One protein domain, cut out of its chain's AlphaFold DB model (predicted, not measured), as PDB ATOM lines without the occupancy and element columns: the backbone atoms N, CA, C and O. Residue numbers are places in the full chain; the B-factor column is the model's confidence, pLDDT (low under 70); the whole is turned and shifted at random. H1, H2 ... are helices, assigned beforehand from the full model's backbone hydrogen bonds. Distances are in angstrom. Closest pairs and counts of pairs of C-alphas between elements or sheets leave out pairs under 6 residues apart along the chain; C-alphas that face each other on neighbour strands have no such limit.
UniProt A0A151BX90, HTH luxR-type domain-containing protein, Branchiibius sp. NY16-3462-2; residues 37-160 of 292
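AT A GLANCE: This is residues 37 to 160 of the 292 residues of the protein "HTH luxR-type domain-containing protein" of Branchiibius sp. NY16-3462-2 (UniProt A0A151BX90). A compact cluster of mostly short, crossing helices has H6 near its middle, with H1, H2 and H8 packed round H6 and the long, kinked H9 running along one side. H5 packs on residues 145 to 149 of H9 and H3 on residues 146 to 153, H4 packs on residues 156 to 158 near the end of H9, and the link after H4, residues 81 to 93, swings out before it returns to the core. The printed part has 124 residues with nine named helices, H1 to H9 in order, and no named strand: the class is all helix. The radius of gyration of the C-alphas is 13.2 A, and the spans are 37 by 28 by 26 A.

HOW THE PARTS SIT: H1, residues 37 to 46, touches H6, residues 103 to 110, at a steep tilt of 53 degrees, opposite ways; their closest C-alphas, Ala 43 and Leu 110, are 5.9 A apart. H2, residues 49 to 58, also touches H6, with C-alphas 52 and 103 closest at 5.8 A. H3, residues 61 to 71, touches H9, residues 139 to 159, with residues 146 to 153 of H9 alone; C-alphas 71 and 150 are closest at 5.1 A. H4, residues 74 to 80, meets H3 only through their link and touches H9, with C-alphas 76 and 157 closest at 4.6 A. H5, residues 94 to 99, touches H2 about perpendicular at 87 degrees, with C-alphas 55 and 96 closest at 5.9 A. H6 and H9 only just touch, with 3 pairs of C-alphas within 8 A. H7, residues 115 to 118, is close to H6 but not clearly touching. H8, residues 126 to 134, touches H6, with C-alphas 105 and 132 closest at 5.9 A. Every O i to N i+4 pair is within hydrogen-bond range in H3, H4, H5 and H6, against 4 of 6 in H1, 5 of 6 in H2, 13 of 17 in H9 and 2 of 5 in H8, which has 3 of 6 O i to N i+3 pairs; H7 is too short for an O i to N i+4 pair.

IN THESE COORDINATES: H1 begins at C-alpha 37, (220.315, 215.310, 263.458), and is 15.5 A long. H2 is 14.6 A, H3 15.2 A and H8 13.8 A long. H9, 30.9 A long, has a kink of 48 degrees near residue 146 and ends at C-alpha 159, (210.481, 208.735, 265.445).

THE WHOLE: The C-alphas farthest apart, Gly 82 and Ala 140, are 38.1 A apart. The printed part has no cut; H4 to H5 is the long link. The mean pLDDT of the printed part is 80.2, with residues 37 to 50, 61 to 62 and 82 to 84 under 70.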
ATOM      1  N   GLY A  37     218.951 215.020 263.012       61.91
ATOM      2  CA  GLY A  37     220.315 215.310 263.458       61.91
ATOM      3  C   GLY A  37     220.605 214.843 264.889       61.91
ATOM      4  O   GLY A  37     221.718 214.414 265.166       61.91
ATOM      5  N   ALA A  38     219.614 214.875 265.786       65.56
ATOM      6  CA  ALA A  38     219.766 214.393 267.160       65.56
ATOM      7  C   ALA A  38     219.753 212.859 267.228       65.56
ATOM      8  O   ALA A  38     220.560 212.271 267.943       65.56
ATOM      9  N   LEU A  39     218.876 212.223 266.448       67.06
ATOM     10  CA  LEU A  39     218.802 210.770 266.303       67.06
ATOM     11  C   LEU A  39     220.107 210.201 265.720       67.06
ATOM     12  O   LEU A  39     220.668 209.239 266.236       67.06
ATOM     13  N   PHE A  40     220.641 210.855 264.687       62.94
ATOM     14  CA  PHE A  40     221.922 210.499 264.087       62.94
ATOM     15  C   PHE A  40     223.101 210.739 265.040       62.94
ATOM     16  O   PHE A  40     223.951 209.864 265.203       62.94
ATOM     17  N   ALA A  41     223.150 211.896 265.711       61.84
ATOM     18  CA  ALA A  41     224.196 212.192 266.691       61.84
ATOM     19  C   ALA A  41     224.209 211.180 267.847       61.84
ATOM     20  O   ALA A  41     225.279 210.872 268.366       61.84
ATOM     21  N   TYR A  42     223.044 210.643 268.224       62.84
ATOM     22  CA  TYR A  42     222.938 209.547 269.181       62.84
ATOM     23  C   TYR A  42     223.633 208.279 268.670       62.84
ATOM     24  O   TYR A  42     224.558 207.801 269.322       62.84
ATOM     25  N   ALA A  43     223.266 207.786 267.484       57.47
ATOM     26  CA  ALA A  43     223.869 206.575 266.916       57.47
ATOM     27  C   ALA A  43     225.360 206.741 266.566       57.47
ATOM     28  O   ALA A  43     226.104 205.767 266.460       57.47
ATOM     29  N   SER A  44     225.817 207.985 266.415       52.47
ATOM     30  CA  SER A  44     227.210 208.298 266.100       52.47
ATOM     31  C   SER A  44     228.151 208.271 267.307       52.47
ATOM     32  O   SER A  44     229.362 208.280 267.103       52.47
ATOM     33  N   ARG A  45     227.637 208.236 268.548       54.28
ATOM     34  CA  ARG A  45     228.472 208.301 269.764       54.28
ATOM     35  C   ARG A  45     229.405 207.105 269.951       54.28
ATOM     36  O   ARG A  45     230.466 207.293 270.536       54.28
ATOM     37  N   ASP A  46     229.051 205.946 269.401       49.47
ATOM     38  CA  ASP A  46     229.784 204.689 269.610       49.47
ATOM     39  C   ASP A  46     230.454 204.156 268.325       49.47
ATOM     40  O   ASP A  46     230.793 202.981 268.243       49.47
ATOM     41  N   GLY A  47     230.609 204.984 267.279       54.56
ATOM     42  CA  GLY A  47     231.266 204.586 266.018       54.56
ATOM     43  C   GLY A  47     230.495 203.563 265.166       54.56
ATOM     44  O   GLY A  47     230.901 203.248 264.056       54.56
ATOM     45  N   MET A  48     229.336 203.084 265.627       56.84
ATOM     46  CA  MET A  48     228.552 202.021 264.976       56.84
ATOM     47  C   MET A  48     228.122 202.350 263.535       56.84
ATOM     48  O   MET A  48     227.989 201.470 262.682       56.84
ATOM     49  N   HIS A  49     227.937 203.636 263.241       67.25
ATOM     50  CA  HIS A  49     227.602 204.110 261.904       67.25
ATOM     51  C   HIS A  49     228.740 203.893 260.889       67.25
ATOM     52  O   HIS A  49     228.473 203.908 259.689       67.25
ATOM     53  N   ASP A  50     229.982 203.655 261.332       66.44
ATOM     54  CA  ASP A  50     231.117 203.366 260.449       66.44
ATOM     55  C   ASP A  50     230.929 202.055 259.693       66.44
ATOM     56  O   ASP A  50     231.286 201.972 258.520       66.44
ATOM     57  N   THR A  51     230.301 201.056 260.317       70.19
ATOM     58  CA  THR A  51     229.958 199.792 259.657       70.19
ATOM     59  C   THR A  51     228.981 200.027 258.506       70.19
ATOM     60  O   THR A  51     229.216 199.562 257.391       70.19
ATOM     61  N   VAL A  52     227.925 200.811 258.746       80.50
ATOM     62  CA  VAL A  52     226.936 201.182 257.721       80.50
ATOM     63  C   VAL A  52     227.586 202.027 256.630       80.50
ATOM     64  O   VAL A  52     227.421 201.747 255.444       80.50
ATOM     65  N   ARG A  53     228.371 203.038 257.023       75.19
ATOM     66  CA  ARG A  53     229.088 203.922 256.104       75.19
ATOM     67  C   ARG A  53     230.004 203.101 255.202       75.19
ATOM     68  O   ARG A  53     229.890 203.201 253.984       75.19
ATOM     69  N   HIS A  54     230.857 202.252 255.768       71.12
ATOM     70  CA  HIS A  54     231.783 201.417 255.007       71.12
ATOM     71  C   HIS A  54     231.052 200.460 254.060       71.12
ATOM     72  O   HIS A  54     231.383 200.420 252.877       71.12
ATOM     73  N   ALA A  55     230.020 199.759 254.540       75.00
ATOM     74  CA  ALA A  55     229.215 198.865 253.711       75.00
ATOM     75  C   ALA A  55     228.554 199.609 252.543       75.00
ATOM     76  O   ALA A  55     228.657 199.178 251.399       75.00
ATOM     77  N   SER A  56     227.954 200.773 252.812       77.94
ATOM     78  CA  SER A  56     227.301 201.599 251.789       77.94
ATOM     79  C   SER A  56     228.254 202.081 250.692       77.94
ATOM     80  O   SER A  56     227.824 202.264 249.561       77.94
ATOM     81  N   HIS A  57     229.544 202.257 250.995       76.19
ATOM     82  CA  HIS A  57     230.550 202.637 249.998       76.19
ATOM     83  C   HIS A  57     230.926 201.501 249.042       76.19
ATOM     84  O   HIS A  57     231.466 201.777 247.976       76.19
ATOM     85  N   GLN A  58     230.662 200.248 249.421       75.19
ATOM     86  CA  GLN A  58     230.937 199.065 248.597       75.19
ATOM     87  C   GLN A  58     229.723 198.628 247.766       75.19
ATOM     88  O   GLN A  58     229.837 197.740 246.925       75.19
ATOM     89  N   ILE A  59     228.557 199.231 248.005       78.56
ATOM     90  CA  ILE A  59     227.309 198.924 247.306       78.56
ATOM     91  C   ILE A  59     227.164 199.862 246.112       78.56
ATOM     92  O   ILE A  59     227.490 201.046 246.204       78.56
ATOM     93  N   ASP A  60     226.639 199.338 244.999       76.56
ATOM     94  CA  ASP A  60     226.279 200.163 243.848       76.56
ATOM     95  C   ASP A  60     225.313 201.282 244.287       76.56
ATOM     96  O   ASP A  60     224.207 201.003 244.765       76.56
ATOM     97  N   PRO A  61     225.684 202.561 244.116       67.38
ATOM     98  CA  PRO A  61     224.841 203.675 244.524       67.38
ATOM     99  C   PRO A  61     223.438 203.672 243.894       67.38
ATOM    100  O   PRO A  61     222.481 204.138 244.523       67.38
ATOM    101  N   HIS A  62     223.284 203.140 242.672       66.38
ATOM    102  CA  HIS A  62     221.971 203.024 242.039       66.38
ATOM    103  C   HIS A  62     221.100 201.985 242.755       66.38
ATOM    104  O   HIS A  62     219.950 202.287 243.088       66.38
ATOM    105  N   GLN A  63     221.649 200.803 243.049       82.38
ATOM    106  CA  GLN A  63     220.986 199.808 243.892       82.38
ATOM    107  C   GLN A  63     220.574 200.408 245.242       82.38
ATOM    108  O   GLN A  63     219.408 200.306 245.619       82.38
ATOM    109  N   LEU A  64     221.488 201.097 245.931       81.31
ATOM    110  CA  LEU A  64     221.217 201.684 247.244       81.31
ATOM    111  C   LEU A  64     220.029 202.661 247.204       81.31
ATOM    112  O   LEU A  64     219.144 202.598 248.056       81.31
ATOM    113  N   ARG A  65     219.947 203.528 246.183       74.19
ATOM    114  CA  ARG A  65     218.802 204.440 246.026       74.19
ATOM    115  C   ARG A  65     217.504 203.712 245.690       74.19
ATOM    116  O   ARG A  65     216.459 204.109 246.202       74.19
ATOM    117  N   MET A  66     217.548 202.710 244.813       82.62
ATOM    118  CA  MET A  66     216.363 201.914 244.475       82.62
ATOM    119  C   MET A  66     215.798 201.223 245.716       82.62
ATOM    120  O   MET A  66     214.592 201.228 245.937       82.62
ATOM    121  N   GLU A  67     216.669 200.693 246.569       90.38
ATOM    122  CA  GLU A  67     216.258 200.095 247.834       90.38
ATOM    123  C   GLU A  67     215.725 201.148 248.818       90.38
ATOM    124  O   GLU A  67     214.683 200.929 249.434       90.38
ATOM    125  N   LEU A  68     216.367 202.316 248.928       87.12
ATOM    126  CA  LEU A  68     215.863 203.414 249.759       87.12
ATOM    127  C   LEU A  68     214.465 203.870 249.311       87.12
ATOM    128  O   LEU A  68     213.581 204.033 250.145       87.12
ATOM    129  N   SER A  69     214.222 204.039 248.011       82.62
ATOM    130  CA  SER A  69     212.899 204.442 247.513       82.62
ATOM    131  C   SER A  69     211.839 203.350 247.675       82.62
ATOM    132  O   SER A  69     210.661 203.662 247.835       82.62
ATOM    133  N   GLN A  70     212.244 202.081 247.650       86.56
ATOM    134  CA  GLN A  70     211.342 200.939 247.764       86.56
ATOM    135  C   GLN A  70     210.992 200.582 249.217       86.56
ATOM    136  O   GLN A  70     209.893 200.088 249.480       86.56
ATOM    137  N   TYR A  71     211.922 200.773 250.156       89.56
ATOM    138  CA  TYR A  71     211.793 200.267 251.527       89.56
ATOM    139  C   TYR A  71     211.676 201.352 252.596       89.56
ATOM    140  O   TYR A  71     211.432 201.016 253.758       89.56
ATOM    141  N   VAL A  72     211.831 202.630 252.242       88.62
ATOM    142  CA  VAL A  72     211.708 203.748 253.185       88.62
ATOM    143  C   VAL A  72     210.407 204.515 252.941       88.62
ATOM    144  O   VAL A  72     210.121 204.881 251.800       88.62
ATOM    145  N   PRO A  73     209.623 204.823 253.994       85.81
ATOM    146  CA  PRO A  73     208.492 205.737 253.875       85.81
ATOM    147  C   PRO A  73     208.920 207.094 253.300       85.81
ATOM    148  O   PRO A  73     209.910 207.688 253.742       85.81
ATOM    149  N   THR A  74     208.153 207.619 252.341       78.00
ATOM    150  CA  THR A  74     208.493 208.868 251.629       78.00
ATOM    151  C   THR A  74     208.635 210.048 252.597       78.00
ATOM    152  O   THR A  74     209.504 210.909 252.437       78.00
ATOM    153  N   GLU A  75     207.827 210.067 253.654       76.94
ATOM    154  CA  GLU A  75     207.853 211.055 254.728       76.94
ATOM    155  C   GLU A  75     209.188 211.037 255.473       76.94
ATOM    156  O   GLU A  75     209.737 212.102 255.757       76.94
ATOM    157  N   GLY A  76     209.727 209.842 255.733       80.50
ATOM    158  CA  GLY A  76     211.017 209.651 256.387       80.50
ATOM    159  C   GLY A  76     212.156 210.262 255.573       80.50
ATOM    160  O   GLY A  76     212.910 211.088 256.092       80.50
ATOM    161  N   LEU A  77     212.215 209.949 254.274       79.69
ATOM    162  CA  LEU A  77     213.194 210.542 253.351       79.69
ATOM    163  C   LEU A  77     213.059 212.068 253.299       79.69
ATOM    164  O   LEU A  77     214.050 212.799 253.340       79.69
ATOM    165  N   ARG A  78     211.826 212.581 253.265       76.88
ATOM    166  CA  ARG A  78     211.557 214.025 253.217       76.88
ATOM    167  C   ARG A  78     212.080 214.768 254.448       76.88
ATOM    168  O   ARG A  78     212.552 215.895 254.304       76.88
ATOM    169  N   VAL A  79     212.032 214.167 255.640       77.00
ATOM    170  CA  VAL A  79     212.587 214.779 256.862       77.00
ATOM    171  C   VAL A  79     214.111 214.939 256.771       77.00
ATOM    172  O   VAL A  79     214.653 215.940 257.256       77.00
ATOM    173  N   LEU A  80     214.802 214.000 256.117       72.81
ATOM    174  CA  LEU A  80     216.260 214.027 255.965       72.81
ATOM    175  C   LEU A  80     216.754 214.969 254.867       72.81
ATOM    176  O   LEU A  80     217.900 215.428 254.930       72.81
ATOM    177  N   GLN A  81     215.903 215.330 253.904       70.69
ATOM    178  CA  GLN A  81     216.282 216.190 252.781       70.69
ATOM    179  C   GLN A  81     216.967 217.471 253.250       70.69
ATOM    180  O   GLN A  81     216.376 218.285 253.948       70.69
ATOM    181  N   GLY A  82     218.217 217.678 252.831       59.22
ATOM    182  CA  GLY A  82     219.004 218.872 253.143       59.22
ATOM    183  C   GLY A  82     219.542 218.948 254.576       59.22
ATOM    184  O   GLY A  82     220.005 220.017 254.964       59.22
ATOM    185  N   THR A  83     219.399 217.902 255.402       65.88
ATOM    186  CA  THR A  83     220.020 217.840 256.745       65.88
ATOM    187  C   THR A  83     221.521 217.574 256.660       65.88
ATOM    188  O   THR A  83     222.255 217.882 257.591       65.88
ATOM    189  N   GLY A  84     221.970 217.031 255.526       64.25
ATOM    190  CA  GLY A  84     223.355 216.630 255.302       64.25
ATOM    191  C   GLY A  84     223.685 215.231 255.825       64.25
ATOM    192  O   GLY A  84     224.795 214.769 255.593       64.25
ATOM    193  N   VAL A  85     222.730 214.563 256.483       72.38
ATOM    194  CA  VAL A  85     222.823 213.153 256.885       72.38
ATOM    195  C   VAL A  85     222.542 212.269 255.666       72.38
ATOM    196  O   VAL A  85     221.669 212.600 254.863       72.38
ATOM    197  N   ARG A  86     223.302 211.180 255.509       78.81
ATOM    198  CA  ARG A  86     223.069 210.163 254.472       78.81
ATOM    199  C   ARG A  86     221.878 209.283 254.866       78.81
ATOM    200  O   ARG A  86     221.772 208.890 256.028       78.81
ATOM    201  N   ASP A  87     220.992 208.987 253.922       85.88
ATOM    202  CA  ASP A  87     219.699 208.353 254.209       85.88
ATOM    203  C   ASP A  87     219.869 206.934 254.769       85.88
ATOM    204  O   ASP A  87     219.207 206.563 255.731       85.88
ATOM    205  N   GLU A  88     220.821 206.169 254.244       88.62
ATOM    206  CA  GLU A  88     221.171 204.808 254.661       88.62
ATOM    207  C   GLU A  88     221.805 204.728 256.058       88.62
ATOM    208  O   GLU A  88     221.782 203.673 256.690       88.62
ATOM    209  N   LEU A  89     222.334 205.847 256.575       84.88
ATOM    210  CA  LEU A  89     222.777 205.938 257.970       84.88
ATOM    211  C   LEU A  89     221.598 206.061 258.935       84.88
ATOM    212  O   LEU A  89     221.790 205.955 260.142       84.88
ATOM    213  N   VAL A  90     220.395 206.319 258.432       87.56
ATOM    214  CA  VAL A  90     219.174 206.421 259.235       87.56
ATOM    215  C   VAL A  90     218.229 205.273 258.912       87.56
ATOM    216  O   VAL A  90     217.619 204.727 259.820       87.56
ATOM    217  N   PHE A  91     218.128 204.871 257.651       92.88
ATOM    218  CA  PHE A  91     217.193 203.861 257.184       92.88
ATOM    219  C   PHE A  91     217.903 202.593 256.717       92.88
ATOM    220  O   PHE A  91     218.907 202.641 256.008       92.88
ATOM    221  N   ALA A  92     217.350 201.450 257.108       95.31
ATOM    222  CA  ALA A  92     217.842 200.135 256.744       95.31
ATOM    223  C   ALA A  92     217.477 199.791 255.300       95.31
ATOM    224  O   ALA A  92     216.343 199.992 254.858       95.31
ATOM    225  N   VAL A  93     218.428 199.204 254.580       95.25
ATOM    226  CA  VAL A  93     218.226 198.686 253.223       95.25
ATOM    227  C   VAL A  93     218.857 197.299 253.080       95.25
ATOM    228  O   VAL A  93     219.871 197.026 253.732       95.25
ATOM    229  N   PRO A  94     218.256 196.387 252.287       96.50
ATOM    230  CA  PRO A  94     218.702 194.997 252.213       96.50
ATOM    231  C   PRO A  94     220.171 194.828 251.837       96.50
ATOM    232  O   PRO A  94     220.860 194.057 252.495       96.50
ATOM    233  N   SER A  95     220.667 195.556 250.838       94.62
ATOM    234  CA  SER A  95     222.067 195.494 250.402       94.62
ATOM    235  C   SER A  95     223.052 195.799 251.533       94.62
ATOM    236  O   SER A  95     224.031 195.077 251.706       94.62
ATOM    237  N   VAL A  96     222.761 196.804 252.365       93.25
ATOM    238  CA  VAL A  96     223.585 197.147 253.535       93.25
ATOM    239  C   VAL A  96     223.585 196.015 254.555       93.25
ATOM    240  O   VAL A  96     224.653 195.616 255.009       93.25
ATOM    241  N   LEU A  97     222.416 195.459 254.885       94.62
ATOM    242  CA  LEU A  97     222.318 194.344 255.835       94.62
ATOM    243  C   LEU A  97     222.888 193.027 255.289       94.62
ATOM    244  O   LEU A  97     223.290 192.173 256.070       94.62
ATOM    245  N   GLN A  98     222.948 192.846 253.970       93.81
ATOM    246  CA  GLN A  98     223.637 191.711 253.351       93.81
ATOM    247  C   GLN A  98     225.156 191.879 253.413       93.81
ATOM    248  O   GLN A  98     225.858 190.930 253.759       93.81
ATOM    249  N   GLN A  99     225.653 193.078 253.100       86.69
ATOM    250  CA  GLN A  99     227.081 193.397 253.088       86.69
ATOM    251  C   GLN A  99     227.671 193.463 254.504       86.69
ATOM    252  O   GLN A  99     228.807 193.048 254.724       86.69
ATOM    253  N   ALA A 100     226.909 193.989 255.465       86.00
ATOM    254  CA  ALA A 100     227.305 194.125 256.860       86.00
ATOM    255  C   ALA A 100     226.135 193.778 257.796       86.00
ATOM    256  O   ALA A 100     225.437 194.671 258.275       86.00
ATOM    257  N   PRO A 101     225.917 192.490 258.109       88.88
ATOM    258  CA  PRO A 101     224.756 192.062 258.895       88.88
ATOM    259  C   PRO A 101     224.707 192.654 260.307       88.88
ATOM    260  O   PRO A 101     223.623 192.946 260.810       88.88
ATOM    261  N   THR A 102     225.866 192.934 260.910       85.12
ATOM    262  CA  THR A 102     225.964 193.597 262.221       85.12
ATOM    263  C   THR A 102     225.408 195.026 262.222       85.12
ATOM    264  O   THR A 102     225.056 195.542 263.281       85.12
ATOM    265  N   ALA A 103     225.220 195.653 261.050       88.12
ATOM    266  CA  ALA A 103     224.560 196.952 260.920       88.12
ATOM    267  C   ALA A 103     223.114 196.956 261.447       88.12
ATOM    268  O   ALA A 103     222.583 198.021 261.756       88.12
ATOM    269  N   ILE A 104     222.475 195.793 261.615       88.31
ATOM    270  CA  ILE A 104     221.166 195.703 262.272       88.31
ATOM    271  C   ILE A 104     221.181 196.327 263.680       88.31
ATOM    272  O   ILE A 104     220.219 196.996 264.064       88.31
ATOM    273  N   GLY A 105     222.304 196.208 264.400       81.19
ATOM    274  CA  GLY A 105     222.494 196.814 265.715       81.19
ATOM    275  C   GLY A 105     222.460 198.341 265.661       81.19
ATOM    276  O   GLY A 105     221.843 198.973 266.515       81.19
ATOM    277  N   HIS A 106     223.019 198.956 264.614       84.50
ATOM    278  CA  HIS A 106     222.943 200.408 264.404       84.50
ATOM    279  C   HIS A 106     221.489 200.894 264.300       84.50
ATOM    280  O   HIS A 106     221.100 201.851 264.971       84.50
ATOM    281  N   TYR A 107     220.652 200.203 263.524       89.69
ATOM    282  CA  TYR A 107     219.242 200.577 263.373       89.69
ATOM    283  C   TYR A 107     218.414 200.309 264.633       89.69
ATOM    284  O   TYR A 107     217.563 201.121 265.002       89.69
ATOM    285  N   ARG A 108     218.702 199.216 265.346       88.69
ATOM    286  CA  ARG A 108     218.139 198.949 266.674       88.69
ATOM    287  C   ARG A 108     218.428 200.096 267.649       88.69
ATOM    288  O   ARG A 108     217.536 200.523 268.385       88.69
ATOM    289  N   LEU A 109     219.660 200.605 267.652       78.81
ATOM    290  CA  LEU A 109     220.045 201.741 268.488       78.81
ATOM    291  C   LEU A 109     219.316 203.017 268.081       78.81
ATOM    292  O   LEU A 109     218.798 203.703 268.957       78.81
ATOM    293  N   LEU A 110     219.193 203.314 266.784       81.75
ATOM    294  CA  LEU A 110     218.391 204.454 266.316       81.75
ATOM    295  C   LEU A 110     216.952 204.399 266.848       81.75
ATOM    296  O   LEU A 110     216.411 205.419 267.257       81.75
ATOM    297  N   LEU A 111     216.351 203.211 266.923       80.75
ATOM    298  CA  LEU A 111     215.017 203.018 267.502       80.75
ATOM    299  C   LEU A 111     214.967 203.182 269.033       80.75
ATOM    300  O   LEU A 111     213.888 203.218 269.629       80.75
ATOM    301  N   GLY A 112     216.126 203.282 269.680       74.62
ATOM    302  CA  GLY A 112     216.291 203.411 271.120       74.62
ATOM    303  C   GLY A 112     215.941 202.149 271.898       74.62
ATOM    304  O   GLY A 112     215.387 202.232 273.003       74.62
ATOM    305  N   LEU A 113     216.230 200.995 271.298       75.06
ATOM    306  CA  LEU A 113     215.883 199.680 271.821       75.06
ATOM    307  C   LEU A 113     217.122 198.885 272.225       75.06
ATOM    308  O   LEU A 113     218.165 198.919 271.572       75.06
ATOM    309  N   THR A 114     216.985 198.118 273.296       73.06
ATOM    310  CA  THR A 114     217.929 197.068 273.689       73.06
ATOM    311  C   THR A 114     217.795 195.837 272.784       73.06
ATOM    312  O   THR A 114     216.809 195.693 272.059       73.06
ATOM    313  N   VAL A 115     218.772 194.925 272.839       72.00
ATOM    314  CA  VAL A 115     218.738 193.640 272.108       72.00
ATOM    315  C   VAL A 115     217.466 192.853 272.446       72.00
ATOM    316  O   VAL A 115     216.773 192.398 271.544       72.00
ATOM    317  N   ALA A 116     217.109 192.771 273.732       71.25
ATOM    318  CA  ALA A 116     215.928 192.040 274.192       71.25
ATOM    319  C   ALA A 116     214.600 192.684 273.752       71.25
ATOM    320  O   ALA A 116     213.650 191.974 273.438       71.25
ATOM    321  N   GLU A 117     214.521 194.019 273.718       75.31
ATOM    322  CA  GLU A 117     213.327 194.720 273.224       75.31
ATOM    323  C   GLU A 117     213.162 194.540 271.704       75.31
ATOM    324  O   GLU A 117     212.052 194.307 271.223       75.31
ATOM    325  N   PHE A 118     214.263 194.637 270.951       79.31
ATOM    326  CA  PHE A 118     214.254 194.578 269.491       79.31
ATOM    327  C   PHE A 118     214.021 193.162 268.961       79.31
ATOM    328  O   PHE A 118     213.101 192.958 268.181       79.31
ATOM    329  N   PHE A 119     214.772 192.167 269.438       80.31
ATOM    330  CA  PHE A 119     214.637 190.763 269.025       80.31
ATOM    331  C   PHE A 119     213.604 189.988 269.856       80.31
ATOM    332  O   PHE A 119     213.726 188.779 270.051       80.31
ATOM    333  N   SER A 120     212.581 190.677 270.362       78.19
ATOM    334  CA  SER A 120     211.492 190.029 271.092       78.19
ATOM    335  C   SER A 120     210.654 189.126 270.174       78.19
ATOM    336  O   SER A 120     210.457 189.408 268.990       78.19
ATOM    337  N   GLU A 121     210.127 188.028 270.726       71.12
ATOM    338  CA  GLU A 121     209.348 187.039 269.959       71.12
ATOM    339  C   GLU A 121     208.057 187.621 269.361       71.12
ATOM    340  O   GLU A 121     207.601 187.184 268.306       71.12
ATOM    341  N   THR A 122     207.481 188.647 269.991       73.00
ATOM    342  CA  THR A 122     206.218 189.277 269.572       73.00
ATOM    343  C   THR A 122     206.306 189.984 268.221       73.00
ATOM    344  O   THR A 122     205.292 190.113 267.539       73.00
ATOM    345  N   GLY A 123     207.501 190.430 267.820       73.56
ATOM    346  CA  GLY A 123     207.736 191.111 266.543       73.56
ATOM    347  C   GLY A 123     208.005 190.174 265.364       73.56
ATOM    348  O   GLY A 123     208.065 190.631 264.219       73.56
ATOM    349  N   GLY A 124     208.190 188.875 265.632       82.06
ATOM    350  CA  GLY A 124     208.565 187.878 264.628       82.06
ATOM    351  C   GLY A 124     209.981 188.048 264.068       82.06
ATOM    352  O   GLY A 124     210.274 187.485 263.021       82.06
ATOM    353  N   ILE A 125     210.844 188.836 264.724       86.88
ATOM    354  CA  ILE A 125     212.205 189.137 264.244       86.88
ATOM    355  C   ILE A 125     213.319 188.541 265.107       86.88
ATOM    356  O   ILE A 125     214.487 188.801 264.836       86.88
ATOM    357  N   SER A 126     212.993 187.734 266.118       84.06
ATOM    358  CA  SER A 126     213.980 187.140 267.032       84.06
ATOM    359  C   SER A 126     215.069 186.339 266.310       84.06
ATOM    360  O   SER A 126     216.235 186.415 266.683       84.06
ATOM    361  N   GLU A 127     214.730 185.651 265.215       83.50
ATOM    362  CA  GLU A 127     215.681 184.866 264.412       83.50
ATOM    363  C   GLU A 127     216.775 185.721 263.739       83.50
ATOM    364  O   GLU A 127     217.843 185.211 263.394       83.50
ATOM    365  N   PHE A 128     216.548 187.031 263.586       88.56
ATOM    366  CA  PHE A 128     217.548 187.962 263.062       88.56
ATOM    367  C   PHE A 128     218.609 188.363 264.102       88.56
ATOM    368  O   PHE A 128     219.573 189.028 263.720       88.56
ATOM    369  N   SER A 129     218.511 187.940 265.375       83.44
ATOM    370  CA  SER A 129     219.534 188.242 266.399       83.44
ATOM    371  C   SER A 129     220.920 187.734 265.995       83.44
ATOM    372  O   SER A 129     221.933 188.386 266.244       83.44
ATOM    373  N   VAL A 130     220.958 186.628 265.244       75.94
ATOM    374  CA  VAL A 130     222.171 186.023 264.681       75.94
ATOM    375  C   VAL A 130     222.960 187.002 263.803       75.94
ATOM    376  O   VAL A 130     224.186 186.903 263.732       75.94
ATOM    377  N   MET A 131     222.299 187.964 263.154       83.94
ATOM    378  CA  MET A 131     222.985 188.990 262.364       83.94
ATOM    379  C   MET A 131     223.807 189.935 263.243       83.94
ATOM    380  O   MET A 131     224.908 190.311 262.846       83.94
ATOM    381  N   GLU A 132     223.305 190.288 264.429       83.75
ATOM    382  CA  GLU A 132     224.030 191.124 265.392       83.75
ATOM    383  C   GLU A 132     225.093 190.312 266.146       83.75
ATOM    384  O   GLU A 132     226.215 190.776 266.308       83.75
ATOM    385  N   GLU A 133     224.770 189.078 266.545       73.69
ATOM    386  CA  GLU A 133     225.663 188.210 267.327       73.69
ATOM    387  C   GLU A 133     226.825 187.627 266.511       73.69
ATOM    388  O   GLU A 133     227.931 187.463 267.021       73.69
ATOM    389  N   ARG A 134     226.569 187.242 265.256       73.06
ATOM    390  CA  ARG A 134     227.512 186.463 264.432       73.06
ATOM    391  C   ARG A 134     227.890 187.141 263.122       73.06
ATOM    392  O   ARG A 134     228.712 186.598 262.389       73.06
ATOM    393  N   GLY A 135     227.279 188.279 262.794       77.12
ATOM    394  CA  GLY A 135     227.584 189.019 261.570       77.12
ATOM    395  C   GLY A 135     227.250 188.270 260.282       77.12
ATOM    396  O   GLY A 135     227.901 188.489 259.264       77.12
ATOM    397  N   ALA A 136     226.247 187.389 260.307       78.75
ATOM    398  CA  ALA A 136     225.843 186.590 259.155       78.75
ATOM    399  C   ALA A 136     224.329 186.649 258.937       78.75
ATOM    400  O   ALA A 136     223.563 186.515 259.889       78.75
ATOM    401  N   VAL A 137     223.894 186.781 257.679       83.56
ATOM    402  CA  VAL A 137     222.478 186.611 257.309       83.56
ATOM    403  C   VAL A 137     222.179 185.117 257.155       83.56
ATOM    404  O   VAL A 137     222.744 184.482 256.251       83.56
ATOM    405  N   PRO A 138     221.286 184.530 257.975       84.88
ATOM    406  CA  PRO A 138     220.901 183.134 257.816       84.88
ATOM    407  C   PRO A 138     220.308 182.888 256.418       84.88
ATOM    408  O   PRO A 138     219.466 183.671 255.978       84.88
ATOM    409  N   PRO A 139     220.690 181.807 255.706       90.19
ATOM    410  CA  PRO A 139     220.181 181.538 254.359       90.19
ATOM    411  C   PRO A 139     218.653 181.514 254.271       90.19
ATOM    412  O   PRO A 139     218.096 182.019 253.303       90.19
ATOM    413  N   ALA A 140     217.994 180.982 255.305       89.62
ATOM    414  CA  ALA A 140     216.539 180.906 255.402       89.62
ATOM    415  C   ALA A 140     215.853 182.278 255.537       89.62
ATOM    416  O   ALA A 140     214.682 182.392 255.202       89.62
ATOM    417  N   LEU A 141     216.574 183.310 255.995       89.81
ATOM    418  CA  LEU A 141     216.028 184.643 256.270       89.81
ATOM    419  C   LEU A 141     216.400 185.694 255.212       89.81
ATOM    420  O   LEU A 141     215.996 186.850 255.328       89.81
ATOM    421  N   ARG A 142     217.173 185.339 254.175       92.19
ATOM    422  CA  ARG A 142     217.623 186.312 253.156       92.19
ATOM    423  C   ARG A 142     216.461 186.969 252.414       92.19
ATOM    424  O   ARG A 142     216.468 188.182 252.239       92.19
ATOM    425  N   GLU A 143     215.463 186.175 252.036       91.44
ATOM    426  CA  GLU A 143     214.255 186.653 251.344       91.44
ATOM    427  C   GLU A 143     213.373 187.538 252.241       91.44
ATOM    428  O   GLU A 143     212.573 188.334 251.752       91.44
ATOM    429  N   ASP A 144     213.545 187.443 253.562       93.44
ATOM    430  CA  ASP A 144     212.797 188.226 254.539       93.44
ATOM    431  C   ASP A 144     213.463 189.588 254.850       93.44
ATOM    432  O   ASP A 144     212.799 190.479 255.393       93.44
ATOM    433  N   LEU A 145     214.727 189.819 254.452       94.25
ATOM    434  CA  LEU A 145     215.434 191.094 254.673       94.25
ATOM    435  C   LEU A 145     214.672 192.334 254.163       94.25
ATOM    436  O   LEU A 145     214.581 193.308 254.910       94.25
ATOM    437  N   PRO A 146     214.074 192.346 252.953       94.31
ATOM    438  CA  PRO A 146     213.238 193.461 252.501       94.31
ATOM    439  C   PRO A 146     212.097 193.811 253.463       94.31
ATOM    440  O   PRO A 146     211.795 194.984 253.697       94.31
ATOM    441  N   SER A 147     211.449 192.795 254.030       91.19
ATOM    442  CA  SER A 147     210.343 192.975 254.970       91.19
ATOM    443  C   SER A 147     210.833 193.444 256.337       91.19
ATOM    444  O   SER A 147     210.177 194.292 256.944       91.19
ATOM    445  N   LEU A 148     211.993 192.958 256.793       94.50
ATOM    446  CA  LEU A 148     212.654 193.439 258.007       94.50
ATOM    447  C   LEU A 148     213.017 194.927 257.880       94.50
ATOM    448  O   LEU A 148     212.649 195.721 258.745       94.50
ATOM    449  N   CYS A 149     213.673 195.318 256.781       95.81
ATOM    450  CA  CYS A 149     214.054 196.707 256.518       95.81
ATOM    451  C   CYS A 149     212.841 197.640 256.549       95.81
ATOM    452  O   CYS A 149     212.884 198.674 257.209       95.81
ATOM    453  N   ARG A 150     211.724 197.257 255.912       93.06
ATOM    454  CA  ARG A 150     210.482 198.045 255.971       93.06
ATOM    455  C   ARG A 150     209.974 198.229 257.399       93.06
ATOM    456  O   ARG A 150     209.637 199.351 257.767       93.06
ATOM    457  N   ALA A 151     209.941 197.166 258.203       90.06
ATOM    458  CA  ALA A 151     209.462 197.247 259.582       90.06
ATOM    459  C   ALA A 151     210.343 198.174 260.444       90.06
ATOM    460  O   ALA A 151     209.821 199.036 261.151       90.06
ATOM    461  N   ILE A 152     211.671 198.068 260.313       93.81
ATOM    462  CA  ILE A 152     212.634 198.984 260.949       93.81
ATOM    463  C   ILE A 152     212.380 200.431 260.500       93.81
ATOM    464  O   ILE A 152     212.268 201.335 261.329       93.81
ATOM    465  N   ASN A 153     212.246 200.656 259.191       94.25
ATOM    466  CA  ASN A 153     212.118 201.994 258.613       94.25
ATOM    467  C   ASN A 153     210.811 202.689 258.986       94.25
ATOM    468  O   ASN A 153     210.812 203.907 259.151       94.25
ATOM    469  N   VAL A 154     209.715 201.944 259.152       88.06
ATOM    470  CA  VAL A 154     208.457 202.488 259.684       88.06
ATOM    471  C   VAL A 154     208.670 203.019 261.101       88.06
ATOM    472  O   VAL A 154     208.329 204.172 261.362       88.06
ATOM    473  N   GLY A 155     209.313 202.244 261.981       88.06
ATOM    474  CA  GLY A 155     209.617 202.686 263.345       88.06
ATOM    475  C   GLY A 155     210.513 203.930 263.382       88.06
ATOM    476  O   GLY A 155     210.237 204.881 264.115       88.06
ATOM    477  N   ILE A 156     211.548 203.979 262.537       89.12
ATOM    478  CA  ILE A 156     212.451 205.137 262.455       89.12
ATOM    479  C   ILE A 156     211.715 206.362 261.900       89.12
ATOM    480  O   ILE A 156     211.805 207.444 262.479       89.12
ATOM    481  N   ALA A 157     210.928 206.212 260.830       86.00
ATOM    482  CA  ALA A 157     210.132 207.302 260.267       86.00
ATOM    483  C   ALA A 157     209.115 207.848 261.283       86.00
ATOM    484  O   ALA A 157     208.931 209.061 261.382       86.00
ATOM    485  N   GLN A 158     208.516 206.974 262.099       84.69
ATOM    486  CA  GLN A 158     207.648 207.370 263.205       84.69
ATOM    487  C   GLN A 158     208.399 208.130 264.301       84.69
ATOM    488  O   GLN A 158     207.786 208.951 264.973       84.69
ATOM    489  N   MET A 159     209.703 207.948 264.482       84.06
ATOM    490  CA  MET A 159     210.481 208.735 265.445       84.06
ATOM    491  C   MET A 159     210.943 210.086 264.888       84.06
ATOM    492  O   MET A 159     211.218 211.003 265.662       84.06
ATOM    493  N   LEU A 160     211.009 210.256 263.569       84.25
ATOM    494  CA  LEU A 160     211.533 211.471 262.951       84.25
ATOM    495  C   LEU A 160     210.552 212.653 263.025       84.25
ATOM    496  O   LEU A 160     209.403 212.587 262.590       84.25
TER     497      LEU A 160